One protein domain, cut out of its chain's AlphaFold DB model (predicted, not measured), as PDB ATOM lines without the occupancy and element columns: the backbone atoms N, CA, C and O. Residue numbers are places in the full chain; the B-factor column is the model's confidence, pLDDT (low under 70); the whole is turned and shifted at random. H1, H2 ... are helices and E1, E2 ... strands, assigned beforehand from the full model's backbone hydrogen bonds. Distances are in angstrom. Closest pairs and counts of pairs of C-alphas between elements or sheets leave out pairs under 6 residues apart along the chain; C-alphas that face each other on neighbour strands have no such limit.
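This is residues 413 to 526 of the 571 residues of the protein "dTDP-4-dehydrorhamnose reductase" of Rhodobacteraceae bacterium PARR1 (UniProt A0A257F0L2). A strongly twisted sheet of seven strands curls round the helix H2, and a second helix, H1, covers the E2, E1 and E3 end of the sheet and crosses H2 at a steep angle. The two helices make one layer on one face of the sheet, and the link between E2 and E3 is a long loop. The printed part has 114 residues with two named helices and seven named strands, in the order E1 H1 E2 E3 E4 E5 H2 E6 E7, and its class is mixed. The sheet runs E2 E1 E3 E4 E5 E6 E7, with parallel and antiparallel pairs. The whole is compact and rounded, with a radius of gyration of the C-alphas of 13.1 A and spans of 36 by 32 by 27 A.

Begin at E1, residues 413 to 415, then H1, residues 418 to 430, and E2, residues 435 to 437: a strand-helix-strand unit, two parallel neighbour strands with a helix between, whose crossover is right-handed. N 414 and O 436 are 2.8 A apart, within hydrogen-bond range. H1 is on the sheet at a height of 7.8 A, only just over E1, on which 3 of its C-alphas fall. Go on to E3, residues 453 to 457, parallel to E1, with N 454 and O 413 2.8 A apart. E3, E4, residues 466 to 473, and E5, residues 476 to 484, form a meander, each strand the antiparallel neighbour of the one before; look at N 455 and O 470, 2.8 A, and N 469 and O 481, 2.8 A. E5, H2, residues 489 to 503, and E6, residues 508 to 516, make a second such unit, with a left-handed crossover; N 510 and O 480 are 2.8 A apart. H2 comes closest to E6 at the C-alphas of Ala 490 and Leu 515, 5.0 A apart. H2 touches H1 with residues 492 to 496 alone, at a steep tilt of 64 degrees, the same way; their closest C-alphas, Leu 424 and Leu 495, are 6.6 A apart. E6 bends by 53 degrees at residue 513 and forms a hairpin with E7, residues 520 to 526, where N 511 and O 524 are 2.8 A apart. Every O i to N i+4 pair is within hydrogen-bond range in H2, and 8 of 9 are in H1.

Find C-alpha 413 at (122.636, 203.276, 174.109), where E1, 7.1 A long, begins. H1 measures 18.5 A, E2 6.9 A, E3 13.1 A, E4 23.1 A and E5 24.5 A. Find C-alpha 489 at (122.013, 189.081, 192.824); from there H2 runs 21.3 A. E6 measures 23.1 A, and E7, 19.6 A, ends at C-alpha 526 at (118.210, 178.691, 171.472).

The C-alphas of Gly 445 and Glu 517, the two farthest apart, are 36.4 A from each other. The printed part has no cut. The one long link, residues 438 to 452, joins E2 to E3. In this model the mean pLDDT of the printed part is 86.7; look for values under 70 at residues 440 to 448, residues 458 to 465 and residue 485.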
ATOM      1  N   ALA A 413     123.928 202.624 173.984       93.56
ATOM      2  CA  ALA A 413     122.636 203.276 174.109       93.56
ATOM      3  C   ALA A 413     121.619 202.257 174.643       93.56
ATOM      4  O   ALA A 413     121.485 201.165 174.091       93.56
ATOM      5  N   VAL A 414     120.911 202.579 175.722       93.94
ATOM      6  CA  VAL A 414     120.050 201.616 176.420       93.94
ATOM      7  C   VAL A 414     118.625 202.130 176.502       93.94
ATOM      8  O   VAL A 414     118.391 203.279 176.867       93.94
ATOM      9  N   MET A 415     117.656 201.261 176.233       92.00
ATOM     10  CA  MET A 415     116.271 201.477 176.648       92.00
ATOM     11  C   MET A 415     115.851 200.340 177.583       92.00
ATOM     12  O   MET A 415     115.846 199.163 177.219       92.00
ATOM     13  N   ALA A 416     115.535 200.722 178.816       91.00
ATOM     14  CA  ALA A 416     115.166 199.830 179.901       91.00
ATOM     15  C   ALA A 416     114.150 200.522 180.831       91.00
ATOM     16  O   ALA A 416     114.192 201.751 180.971       91.00
ATOM     17  N   PRO A 417     113.260 199.759 181.492       88.81
ATOM     18  CA  PRO A 417     112.436 200.262 182.592       88.81
ATOM     19  C   PRO A 417     113.296 200.773 183.754       88.81
ATOM     20  O   PRO A 417     114.415 200.296 183.937       88.81
ATOM     21  N   ASP A 418     112.778 201.701 184.564       86.94
ATOM     22  CA  ASP A 418     113.579 202.448 185.553       86.94
ATOM     23  C   ASP A 418     114.387 201.556 186.506       86.94
ATOM     24  O   ASP A 418     115.586 201.765 186.681       86.94
ATOM     25  N   GLY A 419     113.775 200.503 187.054       85.88
ATOM     26  CA  GLY A 419     114.465 199.581 187.964       85.88
ATOM     27  C   GLY A 419     115.591 198.765 187.311       85.88
ATOM     28  O   GLY A 419     116.498 198.309 188.005       85.88
ATOM     29  N   TRP A 420     115.550 198.572 185.991       90.06
ATOM     30  CA  TRP A 420     116.618 197.919 185.223       90.06
ATOM     31  C   TRP A 420     117.659 198.910 184.729       90.06
ATOM     32  O   TRP A 420     118.836 198.567 184.676       90.06
ATOM     33  N   TRP A 421     117.238 200.132 184.403       92.50
ATOM     34  CA  TRP A 421     118.145 201.227 184.094       92.50
ATOM     35  C   TRP A 421     119.078 201.516 185.275       92.50
ATOM     36  O   TRP A 421     120.287 201.517 185.076       92.50
ATOM     37  N   ALA A 422     118.546 201.661 186.495       92.25
ATOM     38  CA  ALA A 422     119.356 201.919 187.690       92.25
ATOM     39  C   ALA A 422     120.393 200.807 187.941       92.25
ATOM     40  O   ALA A 422     121.586 201.079 188.038       92.25
ATOM     41  N   ALA A 423     119.962 199.541 187.926       92.31
ATOM     42  CA  ALA A 423     120.863 198.401 188.114       92.31
ATOM     43  C   ALA A 423     121.920 198.286 186.999       92.31
ATOM     44  O   ALA A 423     123.079 197.959 187.252       92.31
ATOM     45  N   LEU A 424     121.547 198.565 185.743       94.44
ATOM     46  CA  LEU A 424     122.510 198.579 184.644       94.44
ATOM     47  C   LEU A 424     123.488 199.752 184.765       94.44
ATOM     48  O   LEU A 424     124.652 199.580 184.415       94.44
ATOM     49  N   GLN A 425     123.049 200.915 185.247       94.44
ATOM     50  CA  GLN A 425     123.910 202.070 185.482       94.44
ATOM     51  C   GLN A 425     124.979 201.750 186.532       94.44
ATOM     52  O   GLN A 425     126.155 201.983 186.268       94.44
ATOM     53  N   GLU A 426     124.601 201.125 187.649       93.62
ATOM     54  CA  GLU A 426     125.538 200.644 188.676       93.62
ATOM     55  C   GLU A 426     126.536 199.627 188.101       93.62
ATOM     56  O   GLU A 426     127.753 199.796 188.221       93.62
ATOM     57  N   ALA A 427     126.036 198.602 187.397       93.31
ATOM     58  CA  ALA A 427     126.881 197.593 186.758       93.31
ATOM     59  C   ALA A 427     127.843 198.209 185.731       93.31
ATOM     60  O   ALA A 427     128.996 197.797 185.624       93.31
ATOM     61  N   SER A 428     127.385 199.205 184.976       93.12
ATOM     62  CA  SER A 428     128.173 199.884 183.946       93.12
ATOM     63  C   SER A 428     129.213 200.829 184.549       93.12
ATOM     64  O   SER A 428     130.338 200.884 184.056       93.12
ATOM     65  N   GLN A 429     128.889 201.502 185.657       91.50
ATOM     66  CA  GLN A 429     129.823 202.341 186.407       91.50
ATOM     67  C   GLN A 429     130.953 201.505 187.021       91.50
ATOM     68  O   GLN A 429     132.119 201.840 186.817       91.50
ATOM     69  N   MET A 430     130.637 200.377 187.675       89.75
ATOM     70  CA  MET A 430     131.653 199.440 188.193       89.75
ATOM     71  C   MET A 430     132.600 198.935 187.099       89.75
ATOM     72  O   MET A 430     133.776 198.688 187.344       89.75
ATOM     73  N   ARG A 431     132.084 198.794 185.878       91.44
ATOM     74  CA  ARG A 431     132.809 198.295 184.704       91.44
ATOM     75  C   ARG A 431     133.512 199.380 183.892       91.44
ATOM     76  O   ARG A 431     134.176 199.074 182.898       91.44
ATOM     77  N   ARG A 432     133.342 200.656 184.261       91.00
ATOM     78  CA  ARG A 432     133.794 201.812 183.469       91.00
ATOM     79  C   ARG A 432     133.340 201.708 182.002       91.00
ATOM     80  O   ARG A 432     134.138 201.853 181.071       91.00
ATOM     81  N   LEU A 433     132.062 201.387 181.808       92.06
ATOM     82  CA  LEU A 433     131.389 201.305 180.513       92.06
ATOM     83  C   LEU A 433     130.347 202.430 180.442       92.06
ATOM     84  O   LEU A 433     129.256 202.263 180.974       92.06
ATOM     85  N   PRO A 434     130.631 203.582 179.816       92.56
ATOM     86  CA  PRO A 434     129.657 204.665 179.762       92.56
ATOM     87  C   PRO A 434     128.427 204.246 178.948       92.56
ATOM     88  O   PRO A 434     128.542 203.666 177.862       92.56
ATOM     89  N   ILE A 435     127.240 204.545 179.474       93.94
ATOM     90  CA  ILE A 435     125.956 204.257 178.833       93.94
ATOM     91  C   ILE A 435     125.101 205.519 178.773       93.94
ATOM     92  O   ILE A 435     125.193 206.377 179.648       93.94
ATOM     93  N   CYS A 436     124.231 205.613 177.772       93.19
ATOM     94  CA  CYS A 436     123.208 206.652 177.701       93.19
ATOM     95  C   CYS A 436     121.810 206.037 177.607       93.19
ATOM     96  O   CYS A 436     121.630 204.915 177.122       93.19
ATOM     97  N   ARG A 437     120.809 206.772 178.094       91.12
ATOM     98  CA  ARG A 437     119.408 206.356 178.029       91.12
ATOM     99  C   ARG A 437     118.798 206.793 176.701       91.12
ATOM    100  O   ARG A 437     119.054 207.896 176.237       91.12
ATOM    101  N   THR A 438     117.969 205.937 176.118       87.38
ATOM    102  CA  THR A 438     117.223 206.201 174.878       87.38
ATOM    103  C   THR A 438     115.733 205.965 175.080       87.38
ATOM    104  O   THR A 438     115.324 205.273 176.019       87.38
ATOM    105  N   THR A 439     114.917 206.555 174.208       77.62
ATOM    106  CA  THR A 439     113.457 206.429 174.233       77.62
ATOM    107  C   THR A 439     112.959 205.451 173.161       77.62
ATOM    108  O   THR A 439     113.680 205.157 172.203       77.62
ATOM    109  N   PRO A 440     111.717 204.938 173.264       68.50
ATOM    110  CA  PRO A 440     111.142 204.057 172.243       68.50
ATOM    111  C   PRO A 440     111.100 204.667 170.834       68.50
ATOM    112  O   PRO A 440     111.166 203.927 169.851       68.50
ATOM    113  N   ASN A 441     111.038 205.999 170.729       65.00
ATOM    114  CA  ASN A 441     111.035 206.716 169.450       65.00
ATOM    115  C   ASN A 441     112.390 206.644 168.730       65.00
ATOM    116  O   ASN A 441     112.449 206.789 167.512       65.00
ATOM    117  N   ASP A 442     113.466 206.325 169.452       65.75
ATOM    118  CA  ASP A 442     114.825 206.264 168.911       65.75
ATOM    119  C   ASP A 442     115.155 204.894 168.299       65.75
ATOM    120  O   ASP A 442     116.300 204.639 167.920       65.75
ATOM    121  N   ARG A 443     114.173 203.982 168.196       62.88
ATOM    122  CA  ARG A 443     114.393 202.569 167.837       62.88
ATOM    123  C   ARG A 443     115.180 202.382 166.539       62.88
ATOM    124  O   ARG A 443     116.047 201.501 166.494       62.88
ATOM    125  N   ASP A 444     114.929 203.231 165.542       64.06
ATOM    126  CA  ASP A 444     115.527 203.162 164.202       64.06
ATOM    127  C   ASP A 444     116.376 204.401 163.830       64.06
ATOM    128  O   ASP A 444     116.840 204.504 162.697       64.06
ATOM    129  N   GLY A 445     116.643 205.314 164.776       61.66
ATOM    130  CA  GLY A 445     117.508 206.490 164.557       61.66
ATOM    131  C   GLY A 445     119.016 206.164 164.524       61.66
ATOM    132  O   GLY A 445     119.388 205.005 164.742       61.66
ATOM    133  N   PRO A 446     119.915 207.148 164.323       59.06
ATOM    134  CA  PRO A 446     121.372 206.982 164.462       59.06
ATOM    135  C   PRO A 446     121.791 206.647 165.906       59.06
ATOM    136  O   PRO A 446     121.148 207.073 166.864       59.06
ATOM    137  N   THR A 447     122.822 205.811 166.081       64.19
ATOM    138  CA  THR A 447     123.243 205.309 167.403       64.19
ATOM    139  C   THR A 447     124.367 206.150 167.998       64.19
ATOM    140  O   THR A 447     125.479 206.110 167.478       64.19
ATOM    141  N   ASP A 448     124.126 206.781 169.147       67.69
ATOM    142  CA  ASP A 448     125.197 207.441 169.915       67.69
ATOM    143  C   ASP A 448     126.151 206.423 170.575       67.69
ATOM    144  O   ASP A 448     127.323 206.706 170.803       67.69
ATOM    145  N   GLY A 449     125.669 205.202 170.847       74.81
ATOM    146  CA  GLY A 449     126.463 204.117 171.426       74.81
ATOM    147  C   GLY A 449     127.318 203.383 170.391       74.81
ATOM    148  O   GLY A 449     126.790 202.730 169.488       74.81
ATOM    149  N   ARG A 450     128.643 203.406 170.559       87.69
ATOM    150  CA  ARG A 450     129.612 202.801 169.617       87.69
ATOM    151  C   ARG A 450     129.596 201.271 169.569       87.69
ATOM    152  O   ARG A 450     129.937 200.674 168.550       87.69
ATOM    153  N   LEU A 451     129.167 200.622 170.650       91.88
ATOM    154  CA  LEU A 451     128.899 199.184 170.687       91.88
ATOM    155  C   LEU A 451     127.464 198.855 170.253       91.88
ATOM    156  O   LEU A 451     127.141 197.685 170.097       91.88
ATOM    157  N   GLY A 452     126.609 199.849 170.007       92.50
ATOM    158  CA  GLY A 452     125.227 199.674 169.563       92.50
ATOM    159  C   GLY A 452     124.191 199.958 170.653       92.50
ATOM    160  O   GLY A 452     124.422 200.749 171.571       92.50
ATOM    161  N   ARG A 453     123.019 199.327 170.521       92.69
ATOM    162  CA  ARG A 453     121.856 199.533 171.396       92.69
ATOM    163  C   ARG A 453     121.482 198.283 172.168       92.69
ATOM    164  O   ARG A 453     121.441 197.211 171.573       92.69
ATOM    165  N   LEU A 454     121.135 198.428 173.443       94.50
ATOM    166  CA  LEU A 454     120.594 197.368 174.290       94.50
ATOM    167  C   LEU A 454     119.159 197.699 174.711       94.50
ATOM    168  O   LEU A 454     118.881 198.769 175.248       94.50
ATOM    169  N   TRP A 455     118.261 196.740 174.534       92.69
ATOM    170  CA  TRP A 455     116.896 196.803 175.033       92.69
ATOM    171  C   TRP A 455     116.642 195.760 176.088       92.69
ATOM    172  O   TRP A 455     117.035 194.608 175.919       92.69
ATOM    173  N   ILE A 456     115.942 196.169 177.140       92.06
ATOM    174  CA  ILE A 456     115.508 195.297 178.225       92.06
ATOM    175  C   ILE A 456     113.982 195.347 178.267       92.06
ATOM    176  O   ILE A 456     113.402 196.380 178.591       92.06
ATOM    177  N   ASP A 457     113.342 194.237 177.909       84.62
ATOM    178  CA  ASP A 457     111.885 194.086 177.841       84.62
ATOM    179  C   ASP A 457     111.392 193.014 178.833       84.62
ATOM    180  O   ASP A 457     112.130 192.097 179.209       84.62
ATOM    181  N   GLY A 458     110.132 193.125 179.257       69.62
ATOM    182  CA  GLY A 458     109.452 192.181 180.150       69.62
ATOM    183  C   GLY A 458     109.508 192.531 181.639       69.62
ATOM    184  O   GLY A 458     108.866 191.859 182.443       69.62
ATOM    185  N   ALA A 459     110.218 193.590 182.034       56.75
ATOM    186  CA  ALA A 459     110.286 194.003 183.430       56.75
ATOM    187  C   ALA A 459     109.023 194.767 183.851       56.75
ATOM    188  O   ALA A 459     108.807 195.896 183.424       56.75
ATOM    189  N   GLY A 460     108.193 194.142 184.688       49.06
ATOM    190  CA  GLY A 460     106.984 194.756 185.252       49.06
ATOM    191  C   GLY A 460     105.655 194.176 184.760       49.06
ATOM    192  O   GLY A 460     104.608 194.609 185.230       49.06
ATOM    193  N   ARG A 461     105.657 193.175 183.868       51.03
ATOM    194  CA  ARG A 461     104.437 192.410 183.552       51.03
ATOM    195  C   ARG A 461     104.359 191.224 184.508       51.03
ATOM    196  O   ARG A 461     105.159 190.301 184.388       51.03
ATOM    197  N   THR A 462     103.397 191.241 185.432       50.91
ATOM    198  CA  THR A 462     103.128 190.144 186.389       50.91
ATOM    199  C   THR A 462     102.951 188.784 185.710       50.91
ATOM    200  O   THR A 462     103.227 187.755 186.319       50.91
ATOM    201  N   ASP A 463     102.573 188.788 184.430       52.62
ATOM    202  CA  ASP A 463     102.213 187.591 183.669       52.62
ATOM    203  C   ASP A 463     103.362 187.055 182.789       52.62
ATOM    204  O   ASP A 463     103.204 186.029 182.129       52.62
ATOM    205  N   SER A 464     104.529 187.720 182.761       55.81
ATOM    206  CA  SER A 464     105.712 187.248 182.023       55.81
ATOM    207  C   SER A 464     106.897 187.039 182.969       55.81
ATOM    208  O   SER A 464     107.600 187.997 183.293       55.81
ATOM    209  N   PRO A 465     107.211 185.791 183.365       69.56
ATOM    210  CA  PRO A 465     108.333 185.499 184.257       69.56
ATOM    211  C   PRO A 465     109.699 185.608 183.562       69.56
ATOM    212  O   PRO A 465     110.709 185.238 184.145       69.56
ATOM    213  N   THR A 466     109.765 186.053 182.304       82.75
ATOM    214  CA  THR A 466     111.003 186.109 181.515       82.75
ATOM    215  C   THR A 466     111.349 187.545 181.145       82.75
ATOM    216  O   THR A 466     110.540 188.240 180.532       82.75
ATOM    217  N   ILE A 467     112.579 187.946 181.460       90.44
ATOM    218  CA  ILE A 467     113.204 189.181 180.986       90.44
ATOM    219  C   ILE A 467     113.961 188.889 179.697       90.44
ATOM    220  O   ILE A 467     114.651 187.868 179.583       90.44
ATOM    221  N   ARG A 468     113.830 189.787 178.723       92.94
ATOM    222  CA  ARG A 468     114.469 189.678 177.415       92.94
ATOM    223  C   ARG A 468     115.429 190.840 177.198       92.94
ATOM    224  O   ARG A 468     115.038 191.995 177.316       92.94
ATOM    225  N   PHE A 469     116.663 190.521 176.827       95.25
ATOM    226  CA  PHE A 469     117.692 191.478 176.442       95.25
ATOM    227  C   PHE A 469     117.928 191.367 174.941       95.25
ATOM    228  O   PHE A 469     118.243 190.284 174.454       95.25
ATOM    229  N   VAL A 470     117.795 192.465 174.202       95.12
ATOM    230  CA  VAL A 470     118.045 192.491 172.756       95.12
ATOM    231  C   VAL A 470     119.121 193.518 172.459       95.12
ATOM    232  O   VAL A 470     118.936 194.699 172.738       95.12
ATOM    233  N   TRP A 471     120.239 193.078 171.887       95.69
ATOM    234  CA  TRP A 471     121.308 193.970 171.446       95.69
ATOM    235  C   TRP A 471     121.323 194.102 169.920       95.69
ATOM    236  O   TRP A 471     121.355 193.104 169.189       95.69
ATOM    237  N   ARG A 472     121.300 195.353 169.442       92.69
ATOM    238  CA  ARG A 472     121.378 195.739 168.028       92.69
ATOM    239  C   ARG A 472     122.689 196.440 167.723       92.69
ATOM    240  O   ARG A 472     123.081 197.371 168.420       92.69
ATOM    241  N   GLN A 473     123.284 196.085 166.588       90.31
ATOM    242  CA  GLN A 473     124.446 196.780 166.039       90.31
ATOM    243  C   GLN A 473     124.380 196.789 164.509       90.31
ATOM    244  O   GLN A 473     124.108 195.758 163.879       90.31
ATOM    245  N   GLY A 474     124.612 197.959 163.902       85.00
ATOM    246  CA  GLY A 474     124.505 198.146 162.449       85.00
ATOM    247  C   GLY A 474     123.085 197.908 161.920       85.00
ATOM    248  O   GLY A 474     122.908 197.233 160.909       85.00
ATOM    249  N   GLY A 475     122.067 198.366 162.657       82.38
ATOM    250  CA  GLY A 475     120.656 198.267 162.262       82.38
ATOM    251  C   GLY A 475     120.022 196.872 162.373       82.38
ATOM    252  O   GLY A 475     118.851 196.710 162.035       82.38
ATOM    253  N   ARG A 476     120.740 195.854 162.868       87.31
ATOM    254  CA  ARG A 476     120.250 194.465 162.972       87.31
ATOM    255  C   ARG A 476     120.296 193.947 164.403       87.31
ATOM    256  O   ARG A 476     121.233 194.272 165.128       87.31
ATOM    257  N   ASP A 477     119.319 193.120 164.771       91.44
ATOM    258  CA  ASP A 477     119.324 192.365 166.030       91.44
ATOM    259  C   ASP A 477     120.448 191.329 165.958       91.44
ATOM    260  O   ASP A 477     120.440 190.443 165.100       91.44
ATOM    261  N   ARG A 478     121.449 191.478 166.826       94.94
ATOM    262  CA  ARG A 478     122.625 190.604 166.875       94.94
ATOM    263  C   ARG A 478     122.473 189.541 167.947       94.94
ATOM    264  O   ARG A 478     122.780 188.379 167.696       94.94
ATOM    265  N   LEU A 479     121.971 189.927 169.116       97.00
ATOM    266  CA  LEU A 479     121.864 189.071 170.292       97.00
ATOM    267  C   LEU A 479     120.472 189.200 170.920       97.00
ATOM    268  O   LEU A 479     119.978 190.308 171.107       97.00
ATOM    269  N   ASP A 480     119.878 188.063 171.275       96.31
ATOM    270  CA  ASP A 480     118.619 187.956 172.019       96.31
ATOM    271  C   ASP A 480     118.835 187.016 173.210       96.31
ATOM    272  O   ASP A 480     119.114 185.833 173.025       96.31
ATOM    273  N   VAL A 481     118.757 187.524 174.436       96.50
ATOM    274  CA  VAL A 481     118.985 186.743 175.656       96.50
ATOM    275  C   VAL A 481     117.729 186.722 176.505       96.50
ATOM    276  O   VAL A 481     117.167 187.765 176.821       96.50
ATOM    277  N   ARG A 482     117.318 185.531 176.935       94.75
ATOM    278  CA  ARG A 482     116.205 185.327 177.868       94.75
ATOM    279  C   ARG A 482     116.721 184.909 179.242       94.75
ATOM    280  O   ARG A 482     117.535 183.989 179.322       94.75
ATOM    281  N   ALA A 483     116.227 185.536 180.303       91.62
ATOM    282  CA  ALA A 483     116.511 185.166 181.690       91.62
ATOM    283  C   ALA A 483     115.205 185.082 182.494       91.62
ATOM    284  O   ALA A 483     114.360 185.971 182.401       91.62
ATOM    285  N   GLU A 484     115.022 184.011 183.263       80.50
ATOM    286  CA  GLU A 484     113.789 183.743 184.017       80.50
ATOM    287  C   GLU A 484     113.875 184.312 185.450       80.50
ATOM    288  O   GLU A 484     114.887 184.119 186.122       80.50
ATOM    289  N   ALA A 485     112.814 184.994 185.901       63.72
ATOM    290  CA  ALA A 485     112.533 185.437 187.274       63.72
ATOM    291  C   ALA A 485     113.730 186.069 188.018       63.72
ATOM    292  O   ALA A 485     114.059 185.707 189.146       63.72
ATOM    293  N   VAL A 486     114.402 187.020 187.368       74.31
ATOM    294  CA  VAL A 486     115.654 187.630 187.844       74.31
ATOM    295  C   VAL A 486     115.424 188.794 188.812       74.31
ATOM    296  O   VAL A 486     115.032 189.885 188.403       74.31
ATOM    297  N   THR A 487     115.737 188.578 190.092       80.12
ATOM    298  CA  THR A 487     115.740 189.597 191.162       80.12
ATOM    299  C   THR A 487     117.037 189.551 191.974       80.12
ATOM    300  O   THR A 487     117.697 188.513 192.014       80.12
ATOM    301  N   GLY A 488     117.390 190.646 192.656       84.56
ATOM    302  CA  GLY A 488     118.581 190.709 193.519       84.56
ATOM    303  C   GLY A 488     119.868 190.330 192.778       84.56
ATOM    304  O   GLY A 488     120.044 190.695 191.620       84.56
ATOM    305  N   THR A 489     120.720 189.513 193.395       84.25
ATOM    306  CA  THR A 489     122.013 189.081 192.824       84.25
ATOM    307  C   THR A 489     121.894 188.349 191.479       84.25
ATOM    308  O   THR A 489     122.805 188.401 190.644       84.25
ATOM    309  N   ALA A 490     120.762 187.689 191.212       88.31
ATOM    310  CA  ALA A 490     120.505 187.049 189.924       88.31
ATOM    311  C   ALA A 490     120.300 188.080 188.798       88.31
ATOM    312  O   ALA A 490     120.716 187.830 187.664       88.31
ATOM    313  N   ARG A 491     119.706 189.244 189.106       91.56
ATOM    314  CA  ARG A 491     119.592 190.371 188.166       91.56
ATOM    315  C   ARG A 491     120.974 190.886 187.786       91.56
ATOM    316  O   ARG A 491     121.259 190.999 186.596       91.56
ATOM    317  N   ASP A 492     121.834 191.117 188.770       91.12
ATOM    318  CA  ASP A 492     123.178 191.654 188.537       91.12
ATOM    319  C   ASP A 492     123.993 190.681 187.681       91.12
ATOM    320  O   ASP A 492     124.557 191.048 186.651       91.12
ATOM    321  N   THR A 493     123.939 189.391 188.015       93.25
ATOM    322  CA  THR A 493     124.593 188.336 187.230       93.25
ATOM    323  C   THR A 493     124.116 188.312 185.776       93.25
ATOM    324  O   THR A 493     124.932 188.161 184.864       93.25
ATOM    325  N   ALA A 494     122.812 188.481 185.528       95.06
ATOM    326  CA  ALA A 494     122.277 188.546 184.169       95.06
ATOM    327  C   ALA A 494     122.785 189.780 183.408       95.06
ATOM    328  O   ALA A 494     123.171 189.653 182.246       95.06
ATOM    329  N   LEU A 495     122.837 190.947 184.059       95.31
ATOM    330  CA  LEU A 495     123.366 192.182 183.472       95.31
ATOM    331  C   LEU A 495     124.840 192.034 183.088       95.31
ATOM    332  O   LEU A 495     125.209 192.300 181.942       95.31
ATOM    333  N   HIS A 496     125.671 191.538 184.008       95.62
ATOM    334  CA  HIS A 496     127.088 191.301 183.740       95.62
ATOM    335  C   HIS A 496     127.295 190.298 182.598       95.62
ATOM    336  O   HIS A 496     128.107 190.552 181.707       95.62
ATOM    337  N   ALA A 497     126.515 189.210 182.574       96.06
ATOM    338  CA  ALA A 497     126.562 188.219 181.506       96.06
ATOM    339  C   ALA A 497     126.188 188.813 180.139       96.06
ATOM    340  O   ALA A 497     126.883 188.566 179.158       96.06
ATOM    341  N   VAL A 498     125.119 189.610 180.051       97.06
ATOM    342  CA  VAL A 498     124.694 190.245 178.791       97.06
ATOM    343  C   VAL A 498     125.752 191.220 178.279       97.06
ATOM    344  O   VAL A 498     126.093 191.177 177.099       97.06
ATOM    345  N   LEU A 499     126.320 192.044 179.158       97.19
ATOM    346  CA  LEU A 499     127.413 192.953 178.810       97.19
ATOM    347  C   LEU A 499     128.658 192.195 178.307       97.19
ATOM    348  O   LEU A 499     129.237 192.587 177.296       97.19
ATOM    349  N   ASP A 500     129.021 191.066 178.928       96.81
ATOM    350  CA  ASP A 500     130.105 190.206 178.428       96.81
ATOM    351  C   ASP A 500     129.791 189.657 177.030       96.81
ATOM    352  O   ASP A 500     130.648 189.674 176.149       96.81
ATOM    353  N   LEU A 501     128.558 189.191 176.794       97.31
ATOM    354  CA  LEU A 501     128.141 188.668 175.489       97.31
ATOM    355  C   LEU A 501     128.201 189.736 174.388       97.31
ATOM    356  O   LEU A 501     128.597 189.405 173.267       97.31
ATOM    357  N   ILE A 502     127.841 190.984 174.709       97.12
ATOM    358  CA  ILE A 502     127.942 192.140 173.808       97.12
ATOM    359  C   ILE A 502     129.406 192.429 173.468       97.12
ATOM    360  O   ILE A 502     129.754 192.513 172.292       97.12
ATOM    361  N   LEU A 503     130.281 192.517 174.476       96.12
ATOM    362  CA  LEU A 503     131.715 192.763 174.275       96.12
ATOM    363  C   LEU A 503     132.388 191.643 173.480       96.12
ATOM    364  O   LEU A 503     133.237 191.888 172.626       96.12
ATOM    365  N   ASP A 504     131.959 190.405 173.705       96.06
ATOM    366  CA  ASP A 504     132.419 189.240 172.953       96.06
ATOM    367  C   ASP A 504     131.904 189.227 171.495       96.06
ATOM    368  O   ASP A 504     132.341 188.398 170.684       96.06
ATOM    369  N   GLN A 505     130.991 190.146 171.150       94.69
ATOM    370  CA  GLN A 505     130.246 190.199 169.891       94.69
ATOM    371  C   GLN A 505     129.578 188.852 169.605       94.69
ATOM    372  O   GLN A 505     129.760 188.235 168.551       94.69
ATOM    373  N   THR A 506     128.879 188.334 170.613       95.38
ATOM    374  CA  THR A 506     128.154 187.070 170.506       95.38
ATOM    375  C   THR A 506     126.867 187.295 169.726       95.38
ATOM    376  O   THR A 506     126.093 188.187 170.060       95.38
ATOM    377  N   GLU A 507     126.611 186.457 168.721       95.25
ATOM    378  CA  GLU A 507     125.399 186.537 167.903       95.25
ATOM    379  C   GLU A 507     124.466 185.334 168.103       95.25
ATOM    380  O   GLU A 507     124.901 184.183 168.251       95.25
ATOM    381  N   GLY A 508     123.161 185.594 168.044       95.12
ATOM    382  CA  GLY A 508     122.094 184.599 168.114       95.12
ATOM    383  C   GLY A 508     121.191 184.737 169.339       95.12
ATOM    384  O   GLY A 508     121.256 185.712 170.084       95.12
ATOM    385  N   ALA A 509     120.330 183.739 169.533       95.75
ATOM    386  CA  ALA A 509     119.400 183.681 170.653       95.75
ATOM    387  C   ALA A 509     119.921 182.750 171.758       95.75
ATOM    388  O   ALA A 509     120.389 181.646 171.469       95.75
ATOM    389  N   PHE A 510     119.814 183.164 173.019       96.00
ATOM    390  CA  PHE A 510     120.324 182.434 174.175       96.00
ATOM    391  C   PHE A 510     119.372 182.496 175.367       96.00
ATOM    392  O   PHE A 510     118.535 183.388 175.492       96.00
ATOM    393  N   ARG A 511     119.528 181.539 176.280       95.12
ATOM    394  CA  ARG A 511     118.898 181.539 177.597       95.12
ATOM    395  C   ARG A 511     119.960 181.484 178.680       95.12
ATOM    396  O   ARG A 511     120.837 180.619 178.621       95.12
ATOM    397  N   LEU A 512     119.850 182.371 179.661       95.31
ATOM    398  CA  LEU A 512     120.631 182.330 180.888       95.31
ATOM    399  C   LEU A 512     119.838 181.624 181.987       95.31
ATOM    400  O   LEU A 512     118.631 181.808 182.121       95.31
ATOM    401  N   SER A 513     120.526 180.800 182.770       93.12
ATOM    402  CA  SER A 513     119.959 180.111 183.932       93.12
ATOM    403  C   SER A 513     121.032 179.888 184.994       93.12
ATOM    404  O   SER A 513     122.222 180.052 184.722       93.12
ATOM    405  N   LYS A 514     120.619 179.475 186.200       91.38
ATOM    406  CA  LYS A 514     121.514 179.272 187.355       91.38
ATOM    407  C   LYS A 514     122.405 180.486 187.629       91.38
ATOM    408  O   LYS A 514     123.612 180.340 187.772       91.38
ATOM    409  N   LEU A 515     121.788 181.660 187.632       91.81
ATOM    410  CA  LEU A 515     122.436 182.932 187.913       91.81
ATOM    411  C   LEU A 515     122.804 182.963 189.397       91.81
ATOM    412  O   LEU A 515     121.935 182.798 190.251       91.81
ATOM    413  N   GLN A 516     124.091 183.093 189.685       89.75
ATOM    414  CA  GLN A 516     124.673 183.019 191.016       89.75
ATOM    415  C   GLN A 516     125.651 184.175 191.212       89.75
ATOM    416  O   GLN A 516     126.247 184.668 190.253       89.75
ATOM    417  N   GLU A 517     125.834 184.561 192.473       85.12
ATOM    418  CA  GLU A 517     126.792 185.582 192.890       85.12
ATOM    419  C   GLU A 517     128.197 185.346 192.306       85.12
ATOM    420  O   GLU A 517     128.597 184.217 192.008       85.12
ATOM    421  N   GLY A 518     128.946 186.433 192.102       82.25
ATOM    422  CA  GLY A 518     130.274 186.367 191.495       82.25
ATOM    423  C   GLY A 518     130.248 186.055 189.995       82.25
ATOM    424  O   GLY A 518     131.217 185.520 189.455       82.25
ATOM    425  N   GLY A 519     129.141 186.355 189.307       86.31
ATOM    426  CA  GLY A 519     129.058 186.264 187.847       86.31
ATOM    427  C   GLY A 519     128.963 184.833 187.307       86.31
ATOM    428  O   GLY A 519     129.316 184.581 186.149       86.31
ATOM    429  N   GLN A 520     128.506 183.880 188.122       93.19
ATOM    430  CA  GLN A 520     128.433 182.470 187.749       93.19
ATOM    431  C   GLN A 520     127.065 182.147 187.135       93.19
ATOM    432  O   GLN A 520     126.019 182.472 187.689       93.19
ATOM    433  N   TYR A 521     127.055 181.532 185.949       94.38
ATOM    434  CA  TYR A 521     125.817 181.235 185.221       94.38
ATOM    435  C   TYR A 521     125.969 180.088 184.220       94.38
ATOM    436  O   TYR A 521     127.072 179.683 183.843       94.38
ATOM    437  N   ARG A 522     124.829 179.579 183.739       93.56
ATOM    438  CA  ARG A 522     124.734 178.689 182.576       93.56
ATOM    439  C   ARG A 522     124.095 179.412 181.405       93.56
ATOM    440  O   ARG A 522     123.108 180.121 181.579       93.56
ATOM    441  N   ILE A 523     124.618 179.162 180.209       95.19
ATOM    442  CA  ILE A 523     124.101 179.719 178.961       95.19
ATOM    443  C   ILE A 523     123.795 178.604 177.961       95.19
ATOM    444  O   ILE A 523     124.594 177.688 177.762       95.19
ATOM    445  N   LEU A 524     122.631 178.686 177.322       95.00
ATOM    446  CA  LEU A 524     122.193 177.750 176.289       95.00
ATOM    447  C   LEU A 524     121.796 178.520 175.037       95.00
ATOM    448  O   LEU A 524     121.009 179.459 175.121       95.00
ATOM    449  N   ARG A 525     122.309 178.110 173.874       94.19
ATOM    450  CA  ARG A 525     121.854 178.645 172.590       94.19
ATOM    451  C   ARG A 525     120.456 178.118 172.287       94.19
ATOM    452  O   ARG A 525     120.208 176.919 172.394       94.19
ATOM    453  N   LEU A 526     119.558 179.013 171.912       91.50
ATOM    454  CA  LEU A 526     118.210 178.691 171.472       91.50
ATOM    455  C   LEU A 526     118.219 178.524 169.955       91.50
ATOM    456  O   LEU A 526     118.795 179.342 169.234       91.50
TER     457      LEU A 526